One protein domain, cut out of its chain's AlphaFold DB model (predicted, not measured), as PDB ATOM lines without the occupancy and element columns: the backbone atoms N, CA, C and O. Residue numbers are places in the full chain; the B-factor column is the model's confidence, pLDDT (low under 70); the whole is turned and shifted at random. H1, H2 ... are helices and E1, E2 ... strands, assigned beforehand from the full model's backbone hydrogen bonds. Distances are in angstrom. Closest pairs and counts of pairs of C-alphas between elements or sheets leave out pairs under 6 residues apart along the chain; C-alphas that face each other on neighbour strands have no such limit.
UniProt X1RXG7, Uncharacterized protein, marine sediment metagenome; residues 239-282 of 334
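What this domain is: This is residues 239 to 282 of the 334 residues of an uncharacterized protein of marine sediment metagenome (UniProt X1RXG7). The domain has little regular structure: a two-stranded antiparallel ribbon, E1 and E2, with the short helix H1 near the end where E1 ends and E2 begins, and a long loop, residues 244 to 265, running past the E1 side. The printed part has 44 residues, with E1, H1 and E2 in chain order; the class is mixed, and the named elements hold only 17 residues. It is compact, radius of gyration of the C-alphas 9.4 A, and only just elongated, 26 by 17 by 15 A.

Where its parts are: Find C-alpha 239 at (39.561, 22.547, 46.959); E1 runs from there to residue 243, 12.9 A. E2, residues 276 to 281, covers 15.3 A and ends at (44.987, 21.670, 47.448). H1 is residues 266 to 271, 8.6 A.

How they stand to each other: E1 and E2 are antiparallel at 149 degrees; look for N 240 and O 279, 2.9 A apart, within hydrogen-bond range. The closest C-alphas of E1 and H1 are those of His 241 and Lys 266, 5.8 A; of H1 and E2, Lys 266 and Val 276, 6.8 A. In H1 every O i to N i+4 pair is within hydrogen-bond range.

The domain as a whole: The C-alphas farthest apart, Gly 273 and Ala 282, span 27.5 A. The printed part has no cut. The link E1 to H1 is long, H1 to E2 tight. Residues 245 to 258 and 282 have pLDDT under 70.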
ATOM      1  N   THR A 239      40.177  23.840  46.661       75.31
ATOM      2  CA  THR A 239      39.561  22.547  46.959       75.31
ATOM      3  C   THR A 239      39.236  21.887  45.631       75.31
ATOM      4  O   THR A 239      38.757  22.564  44.717       75.31
ATOM      5  N   ASP A 240      39.580  20.614  45.496       74.56
ATOM      6  CA  ASP A 240      39.062  19.767  44.428       74.56
ATOM      7  C   ASP A 240      37.952  18.888  44.999       74.56
ATOM      8  O   ASP A 240      38.050  18.375  46.112       74.56
ATOM      9  N   HIS A 241      36.878  18.761  44.228       81.69
ATOM     10  CA  HIS A 241      35.751  17.898  44.544       81.69
ATOM     11  C   HIS A 241      35.960  16.588  43.792       81.69
ATOM     12  O   HIS A 241      35.950  16.581  42.555       81.69
ATOM     13  N   VAL A 242      36.222  15.518  44.537       75.88
ATOM     14  CA  VAL A 242      36.551  14.193  44.009       75.88
ATOM     15  C   VAL A 242      35.326  13.291  44.168       75.88
ATOM     16  O   VAL A 242      34.869  13.105  45.297       75.88
ATOM     17  N   PRO A 243      34.759  12.743  43.081       76.06
ATOM     18  CA  PRO A 243      33.743  11.704  43.195       76.06
ATOM     19  C   PRO A 243      34.363  10.421  43.760       76.06
ATOM     20  O   PRO A 243      35.243   9.828  43.130       76.06
ATOM     21  N   ALA A 244      33.900   9.994  44.935       74.25
ATOM     22  CA  ALA A 244      34.382   8.780  45.584       74.25
ATOM     23  C   ALA A 244      34.141   7.558  44.682       74.25
ATOM     24  O   ALA A 244      33.091   7.429  44.052       74.25
ATOM     25  N   GLY A 245      35.139   6.676  44.588       69.06
ATOM     26  CA  GLY A 245      35.077   5.452  43.782       69.06
ATOM     27  C   GLY A 245      35.353   5.626  42.283       69.06
ATOM     28  O   GLY A 245      35.609   4.632  41.612       69.06
ATOM     29  N   LEU A 246      35.360   6.855  41.748       69.31
ATOM     30  CA  LEU A 246      35.797   7.124  40.368       69.31
ATOM     31  C   LEU A 246      37.274   7.491  40.271       69.31
ATOM     32  O   LEU A 246      37.913   7.264  39.246       69.31
ATOM     33  N   VAL A 247      37.785   8.135  41.311       67.31
ATOM     34  CA  VAL A 247      39.130   8.685  41.353       67.31
ATOM     35  C   VAL A 247      39.682   8.421  42.737       67.31
ATOM     36  O   VAL A 247      38.991   8.637  43.736       67.31
ATOM     37  N   ASP A 248      40.930   7.973  42.788       68.50
ATOM     38  CA  ASP A 248      41.654   7.867  44.043       68.50
ATOM     39  C   ASP A 248      41.840   9.278  44.641       68.50
ATOM     40  O   ASP A 248      42.462  10.136  44.008       68.50
ATOM     41  N   PRO A 249      41.309   9.570  45.841       62.41
ATOM     42  CA  PRO A 249      41.468  10.878  46.475       62.41
ATOM     43  C   PRO A 249      42.929  11.210  46.822       62.41
ATOM     44  O   PRO A 249      43.243  12.376  47.073       62.41
ATOM     45  N   THR A 250      43.817  10.212  46.827       65.94
ATOM     46  CA  THR A 250      45.264  10.384  46.983       65.94
ATOM     47  C   THR A 250      45.971  10.684  45.659       65.94
ATOM     48  O   THR A 250      47.094  11.195  45.680       65.94
ATOM     49  N   ASP A 251      45.312  10.476  44.508       66.81
ATOM     50  CA  ASP A 251      45.887  10.790  43.201       66.81
ATOM     51  C   ASP A 251      46.102  12.299  43.063       66.81
ATOM     52  O   ASP A 251      45.199  13.115  42.853       66.81
ATOM     53  N   MET A 252      47.370  12.682  43.155       60.94
ATOM     54  CA  MET A 252      47.790  14.071  43.093       60.94
ATOM     55  C   MET A 252      47.702  14.681  41.694       60.94
ATOM     56  O   MET A 252      47.769  15.908  41.570       60.94
ATOM     57  N   ARG A 253      47.554  13.843  40.663       63.56
ATOM     58  CA  ARG A 253      47.420  14.231  39.254       63.56
ATOM     59  C   ARG A 253      45.979  14.586  38.913       63.56
ATOM     60  O   ARG A 253      45.754  15.315  37.939       63.56
ATOM     61  N   PHE A 254      45.020  14.118  39.713       66.62
ATOM     62  CA  PHE A 254      43.624  14.455  39.529       66.62
ATOM     63  C   PHE A 254      43.388  15.955  39.693       66.62
ATOM     64  O   PHE A 254      43.918  16.631  40.575       66.62
ATOM     65  N   HIS A 255      42.519  16.469  38.833       66.88
ATOM     66  CA  HIS A 255      41.933  17.779  38.994       66.88
ATOM     67  C   HIS A 255      40.478  17.701  38.546       66.88
ATOM     68  O   HIS A 255      40.198  17.254  37.434       66.88
ATOM     69  N   THR A 256      39.558  18.281  39.324       64.56
ATOM     70  CA  THR A 256      38.130  18.417  38.967       64.56
ATOM     71  C   THR A 256      37.896  19.023  37.568       64.56
ATOM     72  O   THR A 256      36.844  18.844  36.970       64.56
ATOM     73  N   ARG A 257      38.880  19.724  36.984       63.31
ATOM     74  CA  ARG A 257      38.811  20.271  35.618       63.31
ATOM     75  C   ARG A 257      38.917  19.220  34.514       63.31
ATOM     76  O   ARG A 257      38.430  19.505  33.421       63.31
ATOM     77  N   GLY A 258      39.549  18.079  34.793       67.62
ATOM     78  CA  GLY A 258      39.608  16.928  33.891       67.62
ATOM     79  C   GLY A 258      38.280  16.178  33.802       67.62
ATOM     80  O   GLY A 258      38.076  15.424  32.859       67.62
ATOM     81  N   LEU A 259      37.352  16.428  34.734       71.56
ATOM     82  CA  LEU A 259      36.002  15.886  34.653       71.56
ATOM     83  C   LEU A 259      35.190  16.561  33.532       71.56
ATOM     84  O   LEU A 259      35.433  17.735  33.208       71.56
ATOM     85  N   PRO A 260      34.182  15.864  32.973       73.62
ATOM     86  CA  PRO A 260      33.166  16.465  32.112       73.62
ATOM     87  C   PRO A 260      32.568  17.721  32.746       73.62
ATOM     88  O   PRO A 260      32.500  17.830  33.971       73.62
ATOM     89  N   LYS A 261      32.140  18.692  31.930       76.06
ATOM     90  CA  LYS A 261      31.644  20.001  32.405       76.06
ATOM     91  C   LYS A 261      30.512  19.847  33.428       76.06
ATOM     92  O   LYS A 261      30.433  20.615  34.384       76.06
ATOM     93  N   GLU A 262      29.706  18.816  33.243       78.88
ATOM     94  CA  GLU A 262      28.557  18.415  34.042       78.88
ATOM     95  C   GLU A 262      28.961  17.876  35.416       78.88
ATOM     96  O   GLU A 262      28.114  17.800  36.291       78.88
ATOM     97  N   LEU A 263      30.233  17.545  35.642       77.00
ATOM     98  CA  LEU A 263      30.754  16.961  36.883       77.00
ATOM     99  C   LEU A 263      31.834  17.840  37.540       77.00
ATOM    100  O   LEU A 263      32.546  17.400  38.435       77.00
ATOM    101  N   LYS A 264      31.965  19.110  37.130       73.94
ATOM    102  CA  LYS A 264      33.022  20.009  37.644       73.94
ATOM    103  C   LYS A 264      32.718  20.663  38.989       73.94
ATOM    104  O   LYS A 264      33.583  21.340  39.543       73.94
ATOM    105  N   SER A 265      31.493  20.541  39.487       81.19
ATOM    106  CA  SER A 265      31.074  21.189  40.727       81.19
ATOM    107  C   SER A 265      30.542  20.162  41.715       81.19
ATOM    108  O   SER A 265      29.953  19.160  41.311       81.19
ATOM    109  N   LYS A 266      30.706  20.440  43.012       83.25
ATOM    110  CA  LYS A 266      30.172  19.592  44.082       83.25
ATOM    111  C   LYS A 266      28.671  19.353  43.924       83.25
ATOM    112  O   LYS A 266      28.221  18.223  44.042       83.25
ATOM    113  N   SER A 267      27.901  20.395  43.606       85.69
ATOM    114  CA  SER A 267      26.454  20.264  43.412       85.69
ATOM    115  C   SER A 267      26.114  19.373  42.221       85.69
ATOM    116  O   SER A 267      25.190  18.568  42.313       85.69
ATOM    117  N   SER A 268      26.867  19.467  41.123       85.06
ATOM    118  CA  SER A 268      26.628  18.612  39.964       85.06
ATOM    119  C   SER A 268      27.010  17.151  40.215       85.06
ATOM    120  O   SER A 268      26.279  16.261  39.796       85.06
ATOM    121  N   LEU A 269      28.107  16.905  40.940       83.06
ATOM    122  CA  LEU A 269      28.515  15.560  41.356       83.06
ATOM    123  C   LEU A 269      27.460  14.907  42.258       83.06
ATOM    124  O   LEU A 269      27.045  13.780  41.996       83.06
ATOM    125  N   LEU A 270      26.957  15.646  43.253       86.00
ATOM    126  CA  LEU A 270      25.878  15.181  44.129       86.00
ATOM    127  C   LEU A 270      24.591  14.901  43.341       86.00
ATOM    128  O   LEU A 270      23.941  13.883  43.561       86.00
ATOM    129  N   LYS A 271      24.235  15.766  42.380       88.75
ATOM    130  CA  LYS A 271      23.063  15.564  41.510       88.75
ATOM    131  C   LYS A 271      23.200  14.322  40.623       88.75
ATOM    132  O   LYS A 271      22.195  13.689  40.316       88.75
ATOM    133  N   ALA A 272      24.421  13.984  40.217       83.56
ATOM    134  CA  ALA A 272      24.726  12.775  39.459       83.56
ATOM    135  C   ALA A 272      24.801  11.504  40.333       83.56
ATOM    136  O   ALA A 272      25.032  10.425  39.800       83.56
ATOM    137  N   GLY A 273      24.579  11.617  41.649       85.88
ATOM    138  CA  GLY A 273      24.546  10.482  42.572       85.88
ATOM    139  C   GLY A 273      25.910  10.059  43.117       85.88
ATOM    140  O   GLY A 273      26.001   9.004  43.737       85.88
ATOM    141  N   TYR A 274      26.962  10.860  42.915       83.81
ATOM    142  CA  TYR A 274      28.270  10.580  43.501       83.81
ATOM    143  C   TYR A 274      28.338  11.047  44.955       83.81
ATOM    144  O   TYR A 274      27.931  12.163  45.286       83.81
ATOM    145  N   GLU A 275      28.956  10.230  45.803       84.50
ATOM    146  CA  GLU A 275      29.554  10.724  47.040       84.50
ATOM    147  C   GLU A 275      30.753  11.622  46.690       84.50
ATOM    148  O   GLU A 275      31.523  11.319  45.777       84.50
ATOM    149  N   VAL A 276      30.899  12.757  47.379       83.44
ATOM    150  CA  VAL A 276      31.918  13.767  47.056       83.44
ATOM    151  C   VAL A 276      32.868  13.971  48.224       83.44
ATOM    152  O   VAL A 276      32.455  14.409  49.298       83.44
ATOM    153  N   LEU A 277      34.154  13.748  47.965       81.56
ATOM    154  CA  LEU A 277      35.254  14.036  48.874       81.56
ATOM    155  C   LEU A 277      35.868  15.397  48.531       81.56
ATOM    156  O   LEU A 277      36.214  15.671  47.380       81.56
ATOM    157  N   ASP A 278      36.016  16.257  49.537       80.75
ATOM    158  CA  ASP A 278      36.675  17.555  49.388       80.75
ATOM    159  C   ASP A 278      38.167  17.414  49.710       80.75
ATOM    160  O   ASP A 278      38.562  17.315  50.873       80.75
ATOM    161  N   VAL A 279      39.011  17.447  48.678       73.31
ATOM    162  CA  VAL A 279      40.467  17.362  48.825       73.31
ATOM    163  C   VAL A 279      41.058  18.768  48.792       73.31
ATOM    164  O   VAL A 279      40.942  19.502  47.805       73.31
ATOM    165  N   LYS A 280      41.695  19.178  49.894       72.69
ATOM    166  CA  LYS A 280      42.394  20.467  49.963       72.69
ATOM    167  C   LYS A 280      43.635  20.435  49.082       72.69
ATOM    168  O   LYS A 280      44.481  19.556  49.203       72.69
ATOM    169  N   ARG A 281      43.784  21.456  48.245       71.00
ATOM    170  CA  ARG A 281      44.987  21.670  47.448       71.00
ATOM    171  C   ARG A 281      45.913  22.648  48.130       71.00
ATOM    172  O   ARG A 281      45.514  23.770  48.460       71.00
ATOM    173  N   ALA A 282      47.173  22.241  48.234       69.81
ATOM    174  CA  ALA A 282      48.234  23.151  48.611       69.81
ATOM    175  C   ALA A 282      48.244  24.357  47.665       69.81
ATOM    176  O   ALA A 282      48.057  24.250  46.448       69.81
TER     177      ALA A 282